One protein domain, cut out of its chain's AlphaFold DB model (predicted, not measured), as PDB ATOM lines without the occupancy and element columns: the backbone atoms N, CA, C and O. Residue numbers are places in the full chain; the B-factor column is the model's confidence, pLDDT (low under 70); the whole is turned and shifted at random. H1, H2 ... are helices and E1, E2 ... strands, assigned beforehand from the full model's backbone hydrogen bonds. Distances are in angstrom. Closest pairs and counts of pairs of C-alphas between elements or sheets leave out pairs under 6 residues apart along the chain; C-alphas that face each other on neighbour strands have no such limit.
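Overview. This is residues 75 to 128 of the 234 residues of an uncharacterized protein of Syntrophorhabdus sp. PtaU1.Bin058 (UniProt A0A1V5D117). A short strand hairpin, E1 and E2, lies between H2, the longest helix, and the corner made by H3 and H4; H1 lies off by itself. The printed part has 54 residues, with four named helices and two named strands in the order H1 H2 E1 E2 H3 H4; of the 32 residues in named elements helices hold 26, the class being mostly helix, and the whole is compact, with a radius of gyration of the C-alphas of 10.8 A and spans of 25 by 24 by 17 A.

Arrangement. Look first at antiparallel E1, residues 102 to 104, and E2, residues 111 to 113: N 103 and O 112 are within hydrogen-bond range, 2.9 A. The closest C-alphas of E2 and H2, residues 88 to 97, are Leu 111 and Leu 92, 7.3 A. H3, residues 114 to 118, and H4, residues 121 to 126, touch only at the corner, closest at C-alphas 117 and 124, 4.3 A. H1, residues 75 to 79, is apart from H2 to H4 and both strands. Every O i to N i+4 pair is within range in H2 and H4; H1 and H3 have 0 of 1, and 1 of 2 and 2 of 2 O i to N i+3 pairs.

Along the chain. Find C-alpha 75 at (22.923, -21.051, -18.323), where H1 begins; H2 spans 14.5 A from first to last C-alpha, and H4 ends at C-alpha 126 at (9.282, -36.949, -19.068).

Size, cuts and confidence. The printed part has no cut; residues 82 to 83 are under 70.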
ATOM      1  N   LEU A  75      23.844 -21.421 -19.399       91.69
ATOM      2  CA  LEU A  75      22.923 -21.051 -18.323       91.69
ATOM      3  C   LEU A  75      23.533 -20.022 -17.368       91.69
ATOM      4  O   LEU A  75      22.883 -19.013 -17.074       91.69
ATOM      5  N   ILE A  76      24.772 -20.241 -16.914       91.38
ATOM      6  CA  ILE A  76      25.473 -19.299 -16.024       91.38
ATOM      7  C   ILE A  76      25.787 -17.977 -16.732       91.38
ATOM      8  O   ILE A  76      25.739 -16.926 -16.097       91.38
ATOM      9  N   GLY A  77      26.010 -18.009 -18.051       90.19
ATOM     10  CA  GLY A  77      26.162 -16.823 -18.898       90.19
ATOM     11  C   GLY A  77      24.883 -15.990 -19.047       90.19
ATOM     12  O   GLY A  77      24.891 -14.961 -19.716       90.19
ATOM     13  N   GLY A  78      23.775 -16.407 -18.426       86.56
ATOM     14  CA  GLY A  78      22.492 -15.709 -18.464       86.56
ATOM     15  C   GLY A  78      21.496 -16.284 -19.469       86.56
ATOM     16  O   GLY A  78      20.424 -15.706 -19.633       86.56
ATOM     17  N   GLY A  79      21.803 -17.426 -20.089       84.50
ATOM     18  CA  GLY A  79      20.934 -18.144 -21.022       84.50
ATOM     19  C   GLY A  79      19.772 -18.910 -20.376       84.50
ATOM     20  O   GLY A  79      19.020 -19.585 -21.071       84.50
ATOM     21  N   ALA A  80      19.583 -18.840 -19.057       76.94
ATOM     22  CA  ALA A  80      18.388 -19.390 -18.418       76.94
ATOM     23  C   ALA A  80      17.201 -18.408 -18.565       76.94
ATOM     24  O   ALA A  80      17.321 -17.256 -18.132       76.94
ATOM     25  N   PRO A  81      16.046 -18.823 -19.128       71.00
ATOM     26  CA  PRO A  81      14.868 -17.968 -19.226       71.00
ATOM     27  C   PRO A  81      14.307 -17.635 -17.838       71.00
ATOM     28  O   PRO A  81      14.596 -18.304 -16.850       71.00
ATOM     29  N   ILE A  82      13.485 -16.588 -17.761       62.59
ATOM     30  CA  ILE A  82      12.790 -16.196 -16.530       62.59
ATOM     31  C   ILE A  82      11.552 -17.103 -16.340       62.59
ATOM     32  O   ILE A  82      10.774 -17.238 -17.286       62.59
ATOM     33  N   PRO A  83      11.327 -17.687 -15.144       62.31
ATOM     34  CA  PRO A  83      12.136 -17.548 -13.932       62.31
ATOM     35  C   PRO A  83      13.446 -18.340 -14.011       62.31
ATOM     36  O   PRO A  83      13.463 -19.501 -14.416       62.31
ATOM     37  N   ARG A  84      14.536 -17.695 -13.572       72.56
ATOM     38  CA  ARG A  84      15.871 -18.302 -13.521       72.56
ATOM     39  C   ARG A  84      15.854 -19.549 -12.635       72.56
ATOM     40  O   ARG A  84      15.056 -19.649 -11.702       72.56
ATOM     41  N   LEU A  85      16.779 -20.472 -12.896       87.19
ATOM     42  CA  LEU A  85      17.015 -21.620 -12.023       87.19
ATOM     43  C   LEU A  85      17.341 -21.141 -10.601       87.19
ATOM     44  O   LEU A  85      18.121 -20.211 -10.405       87.19
ATOM     45  N   THR A  86      16.711 -21.769  -9.612       90.44
ATOM     46  CA  THR A  86      16.905 -21.485  -8.185       90.44
ATOM     47  C   THR A  86      17.149 -22.789  -7.434       90.44
ATOM     48  O   THR A  86      16.915 -23.869  -7.974       90.44
ATOM     49  N   ALA A  87      17.619 -22.698  -6.188       92.12
ATOM     50  CA  ALA A  87      17.964 -23.860  -5.372       92.12
ATOM     51  C   ALA A  87      17.114 -23.960  -4.092       92.12
ATOM     52  O   ALA A  87      16.564 -22.970  -3.596       92.12
ATOM     53  N   HIS A  88      17.043 -25.173  -3.541       94.88
ATOM     54  CA  HIS A  88      16.483 -25.489  -2.221       94.88
ATOM     55  C   HIS A  88      15.081 -24.896  -1.967       94.88
ATOM     56  O   HIS A  88      14.172 -25.051  -2.783       94.88
ATOM     57  N   ALA A  89      14.878 -24.248  -0.813       96.12
ATOM     58  CA  ALA A  89      13.582 -23.726  -0.385       96.12
ATOM     59  C   ALA A  89      12.988 -22.712  -1.375       96.12
ATOM     60  O   ALA A  89      11.766 -22.661  -1.527       96.12
ATOM     61  N   VAL A  90      13.829 -21.951  -2.084       94.62
ATOM     62  CA  VAL A  90      13.381 -21.001  -3.111       94.62
ATOM     63  C   VAL A  90      12.753 -21.758  -4.278       94.62
ATOM     64  O   VAL A  90      11.596 -21.500  -4.615       94.62
ATOM     65  N   ALA A  91      13.455 -22.760  -4.814       93.38
ATOM     66  CA  ALA A  91      12.944 -23.611  -5.887       93.38
ATOM     67  C   ALA A  91      11.641 -24.309  -5.477       93.38
ATOM     68  O   ALA A  91      10.634 -24.222  -6.177       93.38
ATOM     69  N   LEU A  92      11.617 -24.916  -4.286       94.31
ATOM     70  CA  LEU A  92      10.427 -25.592  -3.770       94.31
ATOM     71  C   LEU A  92       9.239 -24.632  -3.612       94.31
ATOM     72  O   LEU A  92       8.103 -25.009  -3.896       94.31
ATOM     73  N   THR A  93       9.487 -23.391  -3.189       94.56
ATOM     74  CA  THR A  93       8.449 -22.357  -3.086       94.56
ATOM     75  C   THR A  93       7.880 -22.008  -4.461       94.56
ATOM     76  O   THR A  93       6.658 -21.938  -4.608       94.56
ATOM     77  N   PHE A  94       8.729 -21.855  -5.484       92.19
ATOM     78  CA  PHE A  94       8.279 -21.632  -6.862       92.19
ATOM     79  C   PHE A  94       7.481 -22.815  -7.407       92.19
ATOM     80  O   PHE A  94       6.387 -22.619  -7.934       92.19
ATOM     81  N   TYR A  95       7.970 -24.041  -7.231       92.88
ATOM     82  CA  TYR A  95       7.293 -25.241  -7.727       92.88
ATOM     83  C   TYR A  95       5.963 -25.492  -7.017       92.88
ATOM     84  O   TYR A  95       5.016 -25.944  -7.646       92.88
ATOM     85  N   ARG A  96       5.830 -25.148  -5.730       93.44
ATOM     86  CA  ARG A  96       4.536 -25.209  -5.027       93.44
ATOM     87  C   ARG A  96       3.520 -24.209  -5.579       93.44
ATOM     88  O   ARG A  96       2.343 -24.539  -5.659       93.44
ATOM     89  N   ARG A  97       3.966 -23.008  -5.962       93.88
ATOM     90  CA  ARG A  97       3.110 -21.987  -6.598       93.88
ATOM     91  C   ARG A  97       2.757 -22.345  -8.042       93.88
ATOM     92  O   ARG A  97       1.660 -22.031  -8.492       93.88
ATOM     93  N   HIS A  98       3.657 -23.032  -8.743       91.38
ATOM     94  CA  HIS A  98       3.481 -23.459 -10.130       91.38
ATOM     95  C   HIS A  98       3.826 -24.949 -10.312       91.38
ATOM     96  O   HIS A  98       4.853 -25.272 -10.912       91.38
ATOM     97  N   PRO A  99       2.974 -25.885  -9.847       91.75
ATOM     98  CA  PRO A  99       3.289 -27.320  -9.875       91.75
ATOM     99  C   PRO A  99       3.575 -27.867 -11.274       91.75
ATOM    100  O   PRO A  99       4.399 -28.757 -11.434       91.75
ATOM    101  N   ALA A 100       2.949 -27.287 -12.303       90.06
ATOM    102  CA  ALA A 100       3.167 -27.658 -13.697       90.06
ATOM    103  C   ALA A 100       4.563 -27.296 -14.236       90.06
ATOM    104  O   ALA A 100       4.865 -27.648 -15.371       90.06
ATOM    105  N   TRP A 101       5.394 -26.568 -13.483       88.81
ATOM    106  CA  TRP A 101       6.762 -26.223 -13.879       88.81
ATOM    107  C   TRP A 101       7.802 -27.221 -13.398       88.81
ATOM    108  O   TRP A 101       8.957 -27.092 -13.792       88.81
ATOM    109  N   ALA A 102       7.415 -28.205 -12.589       92.94
ATOM    110  CA  ALA A 102       8.326 -29.201 -12.061       92.94
ATOM    111  C   ALA A 102       7.768 -30.616 -12.201       92.94
ATOM    112  O   ALA A 102       6.567 -30.833 -12.359       92.94
ATOM    113  N   PHE A 103       8.660 -31.591 -12.118       93.06
ATOM    114  CA  PHE A 103       8.321 -33.000 -12.004       93.06
ATOM    115  C   PHE A 103       9.154 -33.629 -10.888       93.06
ATOM    116  O   PHE A 103      10.195 -33.101 -10.495       93.06
ATOM    117  N   ARG A 104       8.669 -34.746 -10.342       95.25
ATOM    118  CA  ARG A 104       9.445 -35.554  -9.403       95.25
ATOM    119  C   ARG A 104      10.432 -36.388 -10.210       95.25
ATOM    120  O   ARG A 104      10.001 -37.277 -10.941       95.25
ATOM    121  N   ASP A 105      11.715 -36.090 -10.085       96.25
ATOM    122  CA  ASP A 105      12.763 -36.859 -10.749       96.25
ATOM    123  C   ASP A 105      12.881 -38.250 -10.096       96.25
ATOM    124  O   ASP A 105      13.092 -38.325  -8.880       96.25
ATOM    125  N   PRO A 106      12.727 -39.353 -10.855       96.38
ATOM    126  CA  PRO A 106      12.825 -40.703 -10.308       96.38
ATOM    127  C   PRO A 106      14.242 -41.080  -9.853       96.38
ATOM    128  O   PRO A 106      14.378 -42.043  -9.103       96.38
ATOM    129  N   VAL A 107      15.282 -40.359 -10.289       96.62
ATOM    130  CA  VAL A 107      16.676 -40.652  -9.916       96.62
ATOM    131  C   VAL A 107      17.070 -39.908  -8.642       96.62
ATOM    132  O   VAL A 107      17.462 -40.536  -7.662       96.62
ATOM    133  N   SER A 108      16.939 -38.580  -8.616       95.19
ATOM    134  CA  SER A 108      17.323 -37.777  -7.441       95.19
ATOM    135  C   SER A 108      16.264 -37.725  -6.334       95.19
ATOM    136  O   SER A 108      16.547 -37.240  -5.239       95.19
ATOM    137  N   CYS A 109      15.028 -38.161  -6.608       95.94
ATOM    138  CA  CYS A 109      13.840 -37.960  -5.763       95.94
ATOM    139  C   CYS A 109      13.451 -36.476  -5.539       95.94
ATOM    140  O   CYS A 109      12.472 -36.173  -4.839       95.94
ATOM    141  N   GLY A 110      14.180 -35.529  -6.137       93.88
ATOM    142  CA  GLY A 110      13.937 -34.092  -6.050       93.88
ATOM    143  C   GLY A 110      12.779 -33.624  -6.932       93.88
ATOM    144  O   GLY A 110      12.317 -34.337  -7.821       93.88
ATOM    145  N   LEU A 111      12.282 -32.410  -6.672       94.88
ATOM    146  CA  LEU A 111      11.517 -31.690  -7.691       94.88
ATOM    147  C   LEU A 111      12.509 -30.966  -8.594       94.88
ATOM    148  O   LEU A 111      13.228 -30.086  -8.125       94.88
ATOM    149  N   GLU A 112      12.493 -31.315  -9.871       93.81
ATOM    150  CA  GLU A 112      13.293 -30.685 -10.916       93.81
ATOM    151  C   GLU A 112      12.380 -29.853 -11.821       93.81
ATOM    152  O   GLU A 112      11.239 -30.259 -12.075       93.81
ATOM    153  N   PRO A 113      12.837 -28.699 -12.332       92.62
ATOM    154  CA  PRO A 113      12.045 -27.925 -13.266       92.62
ATOM    155  C   PRO A 113      11.918 -28.682 -14.593       92.62
ATOM    156  O   PRO A 113      12.834 -29.380 -15.016       92.62
ATOM    157  N   ILE A 114      10.823 -28.484 -15.329       89.25
ATOM    158  CA  ILE A 114      10.680 -29.015 -16.698       89.25
ATOM    159  C   ILE A 114      11.807 -28.506 -17.602       89.25
ATOM    160  O   ILE A 114      12.236 -29.203 -18.512       89.25
ATOM    161  N   TYR A 115      12.318 -27.308 -17.324       91.50
ATOM    162  CA  TYR A 115      13.475 -26.751 -18.016       91.50
ATOM    163  C   TYR A 115      14.738 -27.625 -17.904       91.50
ATOM    164  O   TYR A 115      15.616 -27.544 -18.759       91.50
ATOM    165  N   ALA A 116      14.812 -28.528 -16.920       93.50
ATOM    166  CA  ALA A 116      15.917 -29.466 -16.774       93.50
ATOM    167  C   ALA A 116      16.091 -30.418 -17.966       93.50
ATOM    168  O   ALA A 116      17.100 -31.102 -18.027       93.50
ATOM    169  N   VAL A 117      15.183 -30.442 -18.950       94.19
ATOM    170  CA  VAL A 117      15.356 -31.154 -20.237       94.19
ATOM    171  C   VAL A 117      16.705 -30.885 -20.917       94.19
ATOM    172  O   VAL A 117      17.177 -31.728 -21.675       94.19
ATOM    173  N   HIS A 118      17.334 -29.745 -20.622       95.00
ATOM    174  CA  HIS A 118      18.627 -29.345 -21.171       95.00
ATOM    175  C   HIS A 118      19.835 -29.947 -20.441       95.00
ATOM    176  O   HIS A 118      20.927 -29.920 -20.976       95.00
ATOM    177  N   TYR A 119      19.681 -30.516 -19.242       94.19
ATOM    178  CA  TYR A 119      20.810 -31.064 -18.466       94.19
ATOM    179  C   TYR A 119      20.477 -32.326 -17.654       94.19
ATOM    180  O   TYR A 119      21.382 -32.994 -17.166       94.19
ATOM    181  N   ASN A 120      19.212 -32.736 -17.579       95.12
ATOM    182  CA  ASN A 120      18.725 -33.945 -16.918       95.12
ATOM    183  C   ASN A 120      17.984 -34.851 -17.922       95.12
ATOM    184  O   ASN A 120      16.972 -34.471 -18.520       95.12
ATOM    185  N   ARG A 121      18.469 -36.087 -18.087       94.94
ATOM    186  CA  ARG A 121      17.912 -37.074 -19.025       94.94
ATOM    187  C   ARG A 121      16.481 -37.483 -18.684       94.94
ATOM    188  O   ARG A 121      15.672 -37.685 -19.591       94.94
ATOM    189  N   GLU A 122      16.149 -37.599 -17.404       94.94
ATOM    190  CA  GLU A 122      14.806 -37.992 -16.973       94.94
ATOM    191  C   GLU A 122      13.787 -36.881 -17.232       94.94
ATOM    192  O   GLU A 122      12.649 -37.166 -17.600       94.94
ATOM    193  N   ALA A 123      14.210 -35.614 -17.181       93.88
ATOM    194  CA  ALA A 123      13.377 -34.487 -17.596       93.88
ATOM    195  C   ALA A 123      13.046 -34.546 -19.099       93.88
ATOM    196  O   ALA A 123      11.887 -34.374 -19.487       93.88
ATOM    197  N   ALA A 124      14.036 -34.854 -19.947       93.38
ATOM    198  CA  ALA A 124      13.825 -35.053 -21.384       93.38
ATOM    199  C   ALA A 124      12.845 -36.204 -21.665       93.38
ATOM    200  O   ALA A 124      11.859 -36.017 -22.386       93.38
ATOM    201  N   LYS A 125      13.042 -37.362 -21.018       91.69
ATOM    202  CA  LYS A 125      12.126 -38.512 -21.118       91.69
ATOM    203  C   LYS A 125      10.715 -38.172 -20.652       91.69
ATOM    204  O   LYS A 125       9.750 -38.558 -21.312       91.69
ATOM    205  N   ALA A 126      10.576 -37.411 -19.566       88.69
ATOM    206  CA  ALA A 126       9.282 -36.949 -19.068       88.69
ATOM    207  C   ALA A 126       8.548 -36.046 -20.080       88.69
ATOM    208  O   ALA A 126       7.316 -36.045 -20.116       88.69
ATOM    209  N   GLN A 127       9.275 -35.331 -20.947       87.12
ATOM    210  CA  GLN A 127       8.710 -34.582 -22.082       87.12
ATOM    211  C   GLN A 127       8.554 -35.417 -23.367       87.12
ATOM    212  O   GLN A 127       8.143 -34.888 -24.401       87.12
ATOM    213  N   GLY A 128       8.827 -36.723 -23.320       89.62
ATOM    214  CA  GLY A 128       8.717 -37.624 -24.469       89.62
ATOM    215  C   GLY A 128       9.871 -37.506 -25.466       89.62
ATOM    216  O   GLY A 128       9.691 -37.839 -26.636       89.62
TER     217      GLY A 128